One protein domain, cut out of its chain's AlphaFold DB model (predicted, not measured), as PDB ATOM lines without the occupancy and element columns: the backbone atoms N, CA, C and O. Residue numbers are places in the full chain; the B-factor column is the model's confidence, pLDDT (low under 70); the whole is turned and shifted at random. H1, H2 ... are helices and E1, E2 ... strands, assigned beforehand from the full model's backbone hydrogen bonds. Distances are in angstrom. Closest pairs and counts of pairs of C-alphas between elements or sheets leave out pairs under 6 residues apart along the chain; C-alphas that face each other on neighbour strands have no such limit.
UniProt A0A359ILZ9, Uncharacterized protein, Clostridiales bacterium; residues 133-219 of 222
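Overview. This is residues 133 to 219 of the 222 residues of an uncharacterized protein of Clostridiales bacterium (UniProt A0A359ILZ9). A long, strongly twisted ribbon of three strands, E4, E5 and E6, makes the longest axis, and a smaller three-stranded sheet, E1, E2 and E3, lies to one side of it. H1 bridges the two sheets, packing on E1 and on E5, while H2 lies off to the side beyond H1, away from the strands of both sheets. The printed part has 87 residues, with six named strands followed by two named helices; the sheet orders are E1 - E2 - E3 and E4 - E5 - E6, both antiparallel, and the class is mixed, helices and strands. It is only just compact, close to loose, with a radius of gyration of the C-alphas of 14.0 A, and its spans of 45 by 30 by 23 A are only just elongated.

Arrangement. Start at Tyr 133, where E1, residues 133 to 137, forms a hairpin with E2, residues 140 to 147; N 133 and O 146 are within hydrogen-bond range at 2.8 A. Look at residue 143, where E2 bends by 92 degrees. E3, residues 152 to 154, forms the next hairpin with E2, with N 145 and O 153 at 2.8 A. These three strands are a meander, each the antiparallel neighbour of the one before, and their sheet is only just strongly twisted, with C-alphas up to 4.3 A off its best plane. Just beyond, residues 160 to 161 pair antiparallel with residues 152 to 153 of E3. Go on to E4, residues 164 to 171, which forms a hairpin with E5, residues 174 to 186; N 167 and O 178 are 2.8 A apart. E6, residues 192 to 198, forms a hairpin with E5, with N 183 and O 195 at 2.8 A. This second meander is strongly twisted, its C-alphas up to 6.8 A off the best plane. C-alphas 164 to 171 of E4 face 174 to 181 of E5, while those of E6 face 180 to 186. H1, residues 199 to 206, is on both sheets, over none of their strands. Its height over the first sheet is 4.1 A, only just above the sheet's level, and the C-alphas of Ile 136 and Thr 206, the closest of E1 and H1, are 5.1 A apart. Its height over the second sheet is 8.3 A; the closest C-alphas of E5 and H1 are those of Tyr 180 and Tyr 199, at 4.4 A. H2, residues 211 to 217, only just touches H1, with 3 pairs of C-alphas within 8 A, the closest those of Lys 204 and Glu 211 at 6.5 A; their lines are about perpendicular, at 78 degrees. H2 is apart from E1, E2, E3, E4, E5 and E6. In H1 and H2 every O i to N i+4 pair is within hydrogen-bond range.

Along the chain. Find C-alpha 133 at (138.213, 162.124, 177.785), where E1 begins; E2 then runs 17.4 A. E3 has three residues, and E4 runs 21.4 A. Find C-alpha 174 at (173.710, 162.123, 186.498); from there E5, the longest strand, runs 37.8 A to C-alpha 186 at (145.605, 149.613, 164.527). E6 spans 20.2 A, H1 10.8 A and H2 10.0 A, the last ending at C-alpha 217 at (145.593, 164.639, 190.133).

Size, cuts and confidence. Look to Gly 173 and Tyr 189 for the two C-alphas farthest apart, at 45.1 A. The printed part has no cut; its links are tight but for the short one from E3 to E4, with 9 residues between them. The mean pLDDT of the printed part is 93.2, and no printed residue is under 70.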
ATOM      1  N   TYR A 133     137.891 161.144 178.822       97.62
ATOM      2  CA  TYR A 133     138.213 162.124 177.785       97.62
ATOM      3  C   TYR A 133     138.926 161.464 176.600       97.62
ATOM      4  O   TYR A 133     139.771 160.589 176.788       97.62
ATOM      5  N   ASP A 134     138.606 161.880 175.370       98.00
ATOM      6  CA  ASP A 134     139.305 161.414 174.163       98.00
ATOM      7  C   ASP A 134     140.795 161.761 174.236       98.00
ATOM      8  O   ASP A 134     141.150 162.937 174.291       98.00
ATOM      9  N   VAL A 135     141.674 160.756 174.163       97.81
ATOM     10  CA  VAL A 135     143.122 160.995 174.205       97.81
ATOM     11  C   VAL A 135     143.571 161.736 172.954       97.81
ATOM     12  O   VAL A 135     143.349 161.274 171.830       97.81
ATOM     13  N   ILE A 136     144.255 162.866 173.152       97.50
ATOM     14  CA  ILE A 136     144.784 163.713 172.083       97.50
ATOM     15  C   ILE A 136     146.309 163.633 172.065       97.50
ATOM     16  O   ILE A 136     146.989 163.973 173.030       97.50
ATOM     17  N   VAL A 137     146.866 163.228 170.923       95.88
ATOM     18  CA  VAL A 137     148.313 163.197 170.690       95.88
ATOM     19  C   VAL A 137     148.617 163.905 169.381       95.88
ATOM     20  O   VAL A 137     148.040 163.580 168.343       95.88
ATOM     21  N   ASN A 138     149.520 164.888 169.419       91.12
ATOM     22  CA  ASN A 138     149.896 165.705 168.258       91.12
ATOM     23  C   ASN A 138     148.672 166.312 167.537       91.12
ATOM     24  O   ASN A 138     148.581 166.285 166.311       91.12
ATOM     25  N   GLY A 139     147.698 166.800 168.314       93.44
ATOM     26  CA  GLY A 139     146.467 167.416 167.805       93.44
ATOM     27  C   GLY A 139     145.435 166.443 167.222       93.44
ATOM     28  O   GLY A 139     144.444 166.892 166.654       93.44
ATOM     29  N   LYS A 140     145.634 165.123 167.338       94.31
ATOM     30  CA  LYS A 140     144.700 164.108 166.826       94.31
ATOM     31  C   LYS A 140     144.167 163.222 167.943       94.31
ATOM     32  O   LYS A 140     144.928 162.789 168.805       94.31
ATOM     33  N   LYS A 141     142.873 162.905 167.872       96.50
ATOM     34  CA  LYS A 141     142.250 161.883 168.718       96.50
ATOM     35  C   LYS A 141     142.753 160.498 168.316       96.50
ATOM     36  O   LYS A 141     142.821 160.188 167.126       96.50
ATOM     37  N   ILE A 142     143.094 159.681 169.303       95.94
ATOM     38  CA  ILE A 142     143.514 158.282 169.125       95.94
ATOM     39  C   ILE A 142     142.494 157.350 169.815       95.94
ATOM     40  O   ILE A 142     141.643 157.853 170.547       95.94
ATOM     41  N   PRO A 143     142.495 156.019 169.591       96.62
ATOM     42  CA  PRO A 143     141.401 155.135 170.023       96.62
ATOM     43  C   PRO A 143     141.457 154.769 171.519       96.62
ATOM     44  O   PRO A 143     141.125 153.652 171.914       96.62
ATOM     45  N   TYR A 144     141.865 155.718 172.356       97.25
ATOM     46  CA  TYR A 144     141.927 155.578 173.803       97.25
ATOM     47  C   TYR A 144     141.162 156.709 174.476       97.25
ATOM     48  O   TYR A 144     141.043 157.812 173.938       97.25
ATOM     49  N   LEU A 145     140.678 156.420 175.676       97.25
ATOM     50  CA  LEU A 145     140.135 157.399 176.598       97.25
ATOM     51  C   LEU A 145     141.043 157.499 177.819       97.25
ATOM     52  O   LEU A 145     141.700 156.522 178.180       97.25
ATOM     53  N   MET A 146     141.062 158.664 178.452       96.69
ATOM     54  CA  MET A 146     141.830 158.939 179.659       96.69
ATOM     55  C   MET A 146     140.935 159.578 180.710       96.69
ATOM     56  O   MET A 146     140.146 160.457 180.377       96.69
ATOM     57  N   ASN A 147     141.068 159.155 181.963       94.94
ATOM     58  CA  ASN A 147     140.399 159.810 183.080       94.94
ATOM     59  C   ASN A 147     141.287 160.888 183.719       94.94
ATOM     60  O   ASN A 147     142.475 161.009 183.417       94.94
ATOM     61  N   GLU A 148     140.736 161.643 184.663       92.75
ATOM     62  CA  GLU A 148     141.448 162.723 185.360       92.75
ATOM     63  C   GLU A 148     142.725 162.300 186.117       92.75
ATOM     64  O   GLU A 148     143.546 163.147 186.464       92.75
ATOM     65  N   ARG A 149     142.921 160.993 186.343       90.12
ATOM     66  CA  ARG A 149     144.097 160.412 187.014       90.12
ATOM     67  C   ARG A 149     145.183 159.968 186.034       90.12
ATOM     68  O   ARG A 149     146.200 159.417 186.451       90.12
ATOM     69  N   GLY A 150     144.962 160.148 184.731       91.81
ATOM     70  CA  GLY A 150     145.858 159.678 183.677       91.81
ATOM     71  C   GLY A 150     145.753 158.176 183.389       91.81
ATOM     72  O   GLY A 150     146.539 157.662 182.587       91.81
ATOM     73  N   ASN A 151     144.796 157.462 183.998       91.75
ATOM     74  CA  ASN A 151     144.505 156.074 183.638       91.75
ATOM     75  C   ASN A 151     143.825 156.042 182.274       91.75
ATOM     76  O   ASN A 151     143.072 156.954 181.936       91.75
ATOM     77  N   MET A 152     144.069 154.982 181.505       94.56
ATOM     78  CA  MET A 152     143.545 154.871 180.150       94.56
ATOM     79  C   MET A 152     142.815 153.559 179.890       94.56
ATOM     80  O   MET A 152     143.129 152.516 180.473       94.56
ATOM     81  N   ILE A 153     141.872 153.630 178.954       94.81
ATOM     82  CA  ILE A 153     141.151 152.488 178.393       94.81
ATOM     83  C   ILE A 153     141.075 152.590 176.868       94.81
ATOM     84  O   ILE A 153     141.129 153.679 176.298       94.81
ATOM     85  N   GLU A 154     140.904 151.460 176.192       94.75
ATOM     86  CA  GLU A 154     140.473 151.426 174.794       94.75
ATOM     87  C   GLU A 154     139.054 151.989 174.651       94.75
ATOM     88  O   GLU A 154     138.150 151.656 175.420       94.75
ATOM     89  N   LYS A 155     138.837 152.834 173.638       94.00
ATOM     90  CA  LYS A 155     137.561 153.544 173.472       94.00
ATOM     91  C   LYS A 155     136.375 152.601 173.246       94.00
ATOM     92  O   LYS A 155     135.304 152.850 173.802       94.00
ATOM     93  N   GLU A 156     136.581 151.552 172.454       91.19
ATOM     94  CA  GLU A 156     135.547 150.589 172.058       91.19
ATOM     95  C   GLU A 156     135.369 149.475 173.091       91.19
ATOM     96  O   GLU A 156     134.266 149.251 173.574       91.19
ATOM     97  N   THR A 157     136.459 148.798 173.459       92.00
ATOM     98  CA  THR A 157     136.400 147.603 174.318       92.00
ATOM     99  C   THR A 157     136.346 147.934 175.807       92.00
ATOM    100  O   THR A 157     136.098 147.039 176.610       92.00
ATOM    101  N   LYS A 158     136.637 149.189 176.181       91.00
ATOM    102  CA  LYS A 158     136.802 149.650 177.569       91.00
ATOM    103  C   LYS A 158     137.897 148.918 178.352       91.00
ATOM    104  O   LYS A 158     138.010 149.096 179.560       91.00
ATOM    105  N   LYS A 159     138.760 148.144 177.685       91.06
ATOM    106  CA  LYS A 159     139.878 147.457 178.339       91.06
ATOM    107  C   LYS A 159     140.941 148.447 178.784       91.06
ATOM    108  O   LYS A 159     141.334 149.321 178.013       91.06
ATOM    109  N   HIS A 160     141.446 148.264 180.000       90.19
ATOM    110  CA  HIS A 160     142.558 149.050 180.520       90.19
ATOM    111  C   HIS A 160     143.819 148.908 179.677       90.19
ATOM    112  O   HIS A 160     144.182 147.816 179.232       90.19
ATOM    113  N   VAL A 161     144.515 150.031 179.511       92.50
ATOM    114  CA  VAL A 161     145.815 150.090 178.847       92.50
ATOM    115  C   VAL A 161     146.803 150.882 179.689       92.50
ATOM    116  O   VAL A 161     146.454 151.876 180.326       92.50
ATOM    117  N   TYR A 162     148.063 150.457 179.653       92.50
ATOM    118  CA  TYR A 162     149.147 151.042 180.442       92.50
ATOM    119  C   TYR A 162     150.256 151.571 179.520       92.50
ATOM    120  O   TYR A 162     151.321 150.967 179.426       92.50
ATOM    121  N   PRO A 163     150.018 152.678 178.788       92.56
ATOM    122  CA  PRO A 163     150.977 153.194 177.811       92.56
ATOM    123  C   PRO A 163     152.133 153.977 178.445       92.56
ATOM    124  O   PRO A 163     153.025 154.415 177.723       92.56
ATOM    125  N   ARG A 164     152.108 154.231 179.761       92.12
ATOM    126  CA  ARG A 164     153.152 154.994 180.452       92.12
ATOM    127  C   ARG A 164     154.440 154.175 180.521       92.12
ATOM    128  O   ARG A 164     154.448 153.091 181.092       92.12
ATOM    129  N   GLU A 165     155.535 154.741 180.031       91.19
ATOM    130  CA  GLU A 165     156.886 154.215 180.235       91.19
ATOM    131  C   GLU A 165     157.774 155.267 180.915       91.19
ATOM    132  O   GLU A 165     157.745 156.449 180.563       91.19
ATOM    133  N   ASN A 166     158.573 154.824 181.890       91.00
ATOM    134  CA  ASN A 166     159.604 155.629 182.544       91.00
ATOM    135  C   ASN A 166     160.979 155.104 182.114       91.00
ATOM    136  O   ASN A 166     161.258 153.912 182.235       91.00
ATOM    137  N   VAL A 167     161.840 155.988 181.617       90.00
ATOM    138  CA  VAL A 167     163.173 155.638 181.118       90.00
ATOM    139  C   VAL A 167     164.227 156.450 181.856       90.00
ATOM    140  O   VAL A 167     164.251 157.676 181.781       90.00
ATOM    141  N   MET A 168     165.148 155.758 182.520       91.25
ATOM    142  CA  MET A 168     166.311 156.369 183.162       91.25
ATOM    143  C   MET A 168     167.446 156.542 182.155       91.25
ATOM    144  O   MET A 168     167.911 155.572 181.558       91.25
ATOM    145  N   LYS A 169     167.928 157.774 181.971       89.81
ATOM    146  CA  LYS A 169     169.076 158.078 181.101       89.81
ATOM    147  C   LYS A 169     170.158 158.821 181.872       89.81
ATOM    148  O   LYS A 169     169.870 159.715 182.663       89.81
ATOM    149  N   LYS A 170     171.419 158.476 181.615       92.00
ATOM    150  CA  LYS A 170     172.573 159.195 182.165       92.00
ATOM    151  C   LYS A 170     172.868 160.415 181.293       92.00
ATOM    152  O   LYS A 170     173.228 160.271 180.131       92.00
ATOM    153  N   VAL A 171     172.726 161.610 181.858       89.31
ATOM    154  CA  VAL A 171     172.983 162.896 181.200       89.31
ATOM    155  C   VAL A 171     173.981 163.669 182.051       89.31
ATOM    156  O   VAL A 171     173.731 163.924 183.227       89.31
ATOM    157  N   ASN A 172     175.133 164.019 181.474       89.12
ATOM    158  CA  ASN A 172     176.216 164.731 182.166       89.12
ATOM    159  C   ASN A 172     176.617 164.066 183.498       89.12
ATOM    160  O   ASN A 172     176.752 164.719 184.529       89.12
ATOM    161  N   GLY A 173     176.736 162.736 183.498       91.06
ATOM    162  CA  GLY A 173     177.140 161.971 184.679       91.06
ATOM    163  C   GLY A 173     176.030 161.692 185.701       91.06
ATOM    164  O   GLY A 173     176.235 160.835 186.555       91.06
ATOM    165  N   ARG A 174     174.854 162.326 185.592       90.12
ATOM    166  CA  ARG A 174     173.710 162.123 186.498       90.12
ATOM    167  C   ARG A 174     172.599 161.336 185.810       90.12
ATOM    168  O   ARG A 174     172.343 161.541 184.626       90.12
ATOM    169  N   TYR A 175     171.927 160.450 186.538       90.12
ATOM    170  CA  TYR A 175     170.720 159.800 186.027       90.12
ATOM    171  C   TYR A 175     169.536 160.763 186.096       90.12
ATOM    172  O   TYR A 175     169.340 161.442 187.103       90.12
ATOM    173  N   LYS A 176     168.765 160.824 185.013       89.12
ATOM    174  CA  LYS A 176     167.494 161.538 184.919       89.12
ATOM    175  C   LYS A 176     166.422 160.571 184.433       89.12
ATOM    176  O   LYS A 176     166.659 159.839 183.470       89.12
ATOM    177  N   GLU A 177     165.269 160.588 185.087       88.62
ATOM    178  CA  GLU A 177     164.086 159.864 184.630       88.62
ATOM    179  C   GLU A 177     163.342 160.697 183.586       88.62
ATOM    180  O   GLU A 177     163.206 161.913 183.720       88.62
ATOM    181  N   TYR A 178     162.862 160.031 182.544       87.88
ATOM    182  CA  TYR A 178     162.008 160.616 181.528       87.88
ATOM    183  C   TYR A 178     160.744 159.774 181.381       87.88
ATOM    184  O   TYR A 178     160.830 158.573 181.124       87.88
ATOM    185  N   THR A 179     159.580 160.408 181.501       90.62
ATOM    186  CA  THR A 179     158.279 159.744 181.364       90.62
ATOM    187  C   THR A 179     157.635 160.077 180.023       90.62
ATOM    188  O   THR A 179     157.522 161.245 179.635       90.62
ATOM    189  N   TYR A 180     157.160 159.043 179.333       92.75
ATOM    190  CA  TYR A 180     156.490 159.148 178.040       92.75
ATOM    191  C   TYR A 180     155.247 158.265 178.006       92.75
ATOM    192  O   TYR A 180     155.119 157.314 178.779       92.75
ATOM    193  N   PHE A 181     154.351 158.554 177.066       94.88
ATOM    194  CA  PHE A 181     153.361 157.583 176.624       94.88
ATOM    195  C   PHE A 181     153.798 156.927 175.325       94.88
ATOM    196  O   PHE A 181     154.218 157.606 174.385       94.88
ATOM    197  N   LYS A 182     153.628 155.610 175.264       95.12
ATOM    198  CA  LYS A 182     153.898 154.774 174.103       95.12
ATOM    199  C   LYS A 182     152.621 154.072 173.672       95.12
ATOM    200  O   LYS A 182     152.177 153.092 174.265       95.12
ATOM    201  N   PHE A 183     152.027 154.588 172.609       95.00
ATOM    202  CA  PHE A 183     150.792 154.074 172.041       95.00
ATOM    203  C   PHE A 183     151.087 153.062 170.941       95.00
ATOM    204  O   PHE A 183     151.981 153.269 170.117       95.00
ATOM    205  N   LYS A 184     150.298 151.986 170.902       94.38
ATOM    206  CA  LYS A 184     150.363 150.962 169.859       94.38
ATOM    207  C   LYS A 184     148.953 150.469 169.535       94.38
ATOM    208  O   LYS A 184     148.392 149.696 170.300       94.38
ATOM    209  N   TYR A 185     148.416 150.875 168.387       93.69
ATOM    210  CA  TYR A 185     147.061 150.513 167.952       93.69
ATOM    211  C   TYR A 185     146.991 150.302 166.438       93.69
ATOM    212  O   TYR A 185     147.885 150.722 165.704       93.69
ATOM    213  N   LYS A 186     145.931 149.645 165.958       93.25
ATOM    214  CA  LYS A 186     145.605 149.613 164.527       93.25
ATOM    215  C   LYS A 186     144.686 150.782 164.199       93.25
ATOM    216  O   LYS A 186     143.725 151.017 164.922       93.25
ATOM    217  N   ASN A 187     144.986 151.521 163.138       89.56
ATOM    218  CA  ASN A 187     144.068 152.549 162.650       89.56
ATOM    219  C   ASN A 187     142.902 151.926 161.859       89.56
ATOM    220  O   ASN A 187     142.875 150.718 161.623       89.56
ATOM    221  N   ASN A 188     141.978 152.766 161.389       86.31
ATOM    222  CA  ASN A 188     140.790 152.340 160.636       86.31
ATOM    223  C   ASN A 188     141.105 151.594 159.323       86.31
ATOM    224  O   ASN A 188     140.231 150.941 158.769       86.31
ATOM    225  N   TYR A 189     142.345 151.670 158.829       90.38
ATOM    226  CA  TYR A 189     142.817 150.958 157.636       90.38
ATOM    227  C   TYR A 189     143.550 149.649 157.982       90.38
ATOM    228  O   TYR A 189     144.149 149.024 157.114       90.38
ATOM    229  N   GLY A 190     143.570 149.254 159.259       90.00
ATOM    230  CA  GLY A 190     144.273 148.069 159.754       90.00
ATOM    231  C   GLY A 190     145.786 148.246 159.936       90.00
ATOM    232  O   GLY A 190     146.450 147.312 160.395       90.00
ATOM    233  N   ASN A 191     146.338 149.428 159.642       93.56
ATOM    234  CA  ASN A 191     147.771 149.697 159.760       93.56
ATOM    235  C   ASN A 191     148.178 149.866 161.224       93.56
ATOM    236  O   ASN A 191     147.521 150.579 161.986       93.56
ATOM    237  N   LEU A 192     149.299 149.249 161.606       95.25
ATOM    238  CA  LEU A 192     149.870 149.400 162.939       95.25
ATOM    239  C   LEU A 192     150.491 150.793 163.099       95.25
ATOM    240  O   LEU A 192     151.472 151.128 162.439       95.25
ATOM    241  N   VAL A 193     149.956 151.565 164.036       94.44
ATOM    242  CA  VAL A 193     150.456 152.878 164.435       94.44
ATOM    243  C   VAL A 193     151.200 152.743 165.760       94.44
ATOM    244  O   VAL A 193     150.703 152.128 166.706       94.44
ATOM    245  N   LYS A 194     152.404 153.320 165.827       95.25
ATOM    246  CA  LYS A 194     153.212 153.439 167.045       95.25
ATOM    247  C   LYS A 194     153.549 154.907 167.263       95.25
ATOM    248  O   LYS A 194     154.077 155.539 166.353       95.25
ATOM    249  N   ILE A 195     153.240 155.440 168.439       94.75
ATOM    250  CA  ILE A 195     153.512 156.842 168.779       94.75
ATOM    251  C   ILE A 195     154.172 156.883 170.148       94.75
ATOM    252  O   ILE A 195     153.651 156.300 171.093       94.75
ATOM    253  N   GLU A 196     155.286 157.597 170.247       94.62
ATOM    254  CA  GLU A 196     155.888 157.992 171.515       94.62
ATOM    255  C   GLU A 196     155.686 159.497 171.683       94.62
ATOM    256  O   GLU A 196     155.923 160.264 170.746       94.62
ATOM    257  N   SER A 197     155.193 159.927 172.841       93.88
ATOM    258  CA  SER A 197     154.979 161.345 173.123       93.88
ATOM    259  C   SER A 197     155.257 161.674 174.583       93.88
ATOM    260  O   SER A 197     155.141 160.820 175.465       93.88
ATOM    261  N   ASN A 198     155.651 162.921 174.839       93.25
ATOM    262  CA  ASN A 198     155.922 163.400 176.187       93.25
ATOM    263  C   ASN A 198     154.661 163.285 177.056       93.25
ATOM    264  O   ASN A 198     153.580 163.715 176.655       93.25
ATOM    265  N   TYR A 199     154.829 162.725 178.253       92.56
ATOM    266  CA  TYR A 199     153.727 162.425 179.160       92.56
ATOM    267  C   TYR A 199     152.893 163.664 179.519       92.56
ATOM    268  O   TYR A 199     151.682 163.663 179.311       92.56
ATOM    269  N   LEU A 200     153.533 164.754 179.959       93.31
ATOM    270  CA  LEU A 200     152.836 165.984 180.352       93.31
ATOM    271  C   LEU A 200     152.120 166.647 179.167       93.31
ATOM    272  O   LEU A 200     151.000 167.127 179.320       93.31
ATOM    273  N   ASN A 201     152.724 166.637 177.977       94.69
ATOM    274  CA  ASN A 201     152.103 167.224 176.786       94.69
ATOM    275  C   ASN A 201     150.800 166.515 176.400       94.69
ATOM    276  O   ASN A 201     149.833 167.179 176.037       94.69
ATOM    277  N   VAL A 202     150.762 165.182 176.485       96.38
ATOM    278  CA  VAL A 202     149.541 164.414 176.199       96.38
ATOM    279  C   VAL A 202     148.473 164.680 177.253       96.38
ATOM    280  O   VAL A 202     147.320 164.887 176.883       96.38
ATOM    281  N   LEU A 203     148.844 164.723 178.540       96.56
ATOM    282  CA  LEU A 203     147.904 165.050 179.615       96.56
ATOM    283  C   LEU A 203     147.264 166.423 179.387       96.56
ATOM    284  O   LEU A 203     146.044 166.517 179.354       96.56
ATOM    285  N   LYS A 204     148.069 167.462 179.128       96.50
ATOM    286  CA  LYS A 204     147.585 168.830 178.859       96.50
ATOM    287  C   LYS A 204     146.721 168.937 177.605       96.50
ATOM    288  O   LYS A 204     145.830 169.771 177.548       96.50
ATOM    289  N   ALA A 205     147.013 168.138 176.582       97.12
ATOM    290  CA  ALA A 205     146.215 168.121 175.360       97.12
ATOM    291  C   ALA A 205     144.883 167.377 175.537       97.12
ATOM    292  O   ALA A 205     143.956 167.621 174.774       97.12
ATOM    293  N   THR A 206     144.805 166.449 176.493       97.31
ATOM    294  CA  THR A 206     143.668 165.535 176.669       97.31
ATOM    295  C   THR A 206     142.710 165.997 177.763       97.31
ATOM    296  O   THR A 206     141.497 165.932 177.583       97.31
ATOM    297  N   LEU A 207     143.248 166.423 178.905       97.31
ATOM    298  CA  LEU A 207     142.472 166.714 180.102       97.31
ATOM    299  C   LEU A 207     142.040 168.186 180.137       97.31
ATOM    300  O   LEU A 207     142.861 169.062 179.861       97.31
ATOM    301  N   PRO A 208     140.790 168.484 180.528       96.12
ATOM    302  CA  PRO A 208     140.257 169.846 180.569       96.12
ATOM    303  C   PRO A 208     140.645 170.596 181.858       96.12
ATOM    304  O   PRO A 208     139.844 171.358 182.391       96.12
ATOM    305  N   PHE A 209     141.845 170.358 182.388       96.25
ATOM    306  CA  PHE A 209     142.310 170.911 183.663       96.25
ATOM    307  C   PHE A 209     143.567 171.765 183.463       96.25
ATOM    308  O   PHE A 209     144.277 171.621 182.462       96.25
ATOM    309  N   SER A 210     143.863 172.646 184.420       96.06
ATOM    310  CA  SER A 210     145.113 173.409 184.434       96.06
ATOM    311  C   SER A 210     146.327 172.479 184.558       96.06
ATOM    312  O   SER A 210     146.225 171.324 184.974       96.06
ATOM    313  N   GLU A 211     147.519 172.967 184.209       94.38
ATOM    314  CA  GLU A 211     148.735 172.160 184.355       94.38
ATOM    315  C   GLU A 211     149.010 171.793 185.825       94.38
ATOM    316  O   GLU A 211     149.482 170.692 186.110       94.38
ATOM    317  N   GLU A 212     148.705 172.695 186.756       93.50
ATOM    318  CA  GLU A 212     148.826 172.494 188.200       93.50
ATOM    319  C   GLU A 212     147.873 171.400 188.687       93.50
ATOM    320  O   GLU A 212     148.316 170.464 189.354       93.50
ATOM    321  N   GLU A 213     146.601 171.466 188.285       94.56
ATOM    322  CA  GLU A 213     145.596 170.449 188.612       94.56
ATOM    323  C   GLU A 213     145.980 169.081 188.037       94.56
ATOM    324  O   GLU A 213     145.895 168.063 188.723       94.56
ATOM    325  N   ILE A 214     146.467 169.043 186.791       94.75
ATOM    326  CA  ILE A 214     146.970 167.814 186.165       94.75
ATOM    327  C   ILE A 214     148.124 167.238 186.984       94.75
ATOM    328  O   ILE A 214     148.165 166.030 187.225       94.75
ATOM    329  N   LYS A 215     149.073 168.077 187.418       91.56
ATOM    330  CA  LYS A 215     150.216 167.622 188.218       91.56
ATOM    331  C   LYS A 215     149.781 167.013 189.544       91.56
ATOM    332  O   LYS A 215     150.315 165.970 189.923       91.56
ATOM    333  N   GLU A 216     148.808 167.625 190.208       91.44
ATOM    334  CA  GLU A 216     148.234 167.125 191.454       91.44
ATOM    335  C   GLU A 216     147.478 165.806 191.246       91.44
ATOM    336  O   GLU A 216     147.857 164.777 191.814       91.44
ATOM    337  N   LYS A 217     146.467 165.799 190.367       90.44
ATOM    338  CA  LYS A 217     145.593 164.639 190.133       90.44
ATOM    339  C   LYS A 217     146.340 163.428 189.575       90.44
ATOM    340  O   LYS A 217     146.098 162.298 189.995       90.44
ATOM    341  N   CYS A 218     147.289 163.647 188.663       88.69
ATOM    342  CA  CYS A 218     148.092 162.576 188.061       88.69
ATOM    343  C   CYS A 218     149.344 162.215 188.880       88.69
ATOM    344  O   CYS A 218     150.161 161.416 188.409       88.69
ATOM    345  N   LYS A 219     149.522 162.800 190.078       85.88
ATOM    346  CA  LYS A 219     150.660 162.563 190.988       85.88
ATOM    347  C   LYS A 219     152.016 162.681 190.281       85.88
ATOM    348  O   LYS A 219     152.895 161.827 190.419       85.88
TER     349      LYS A 219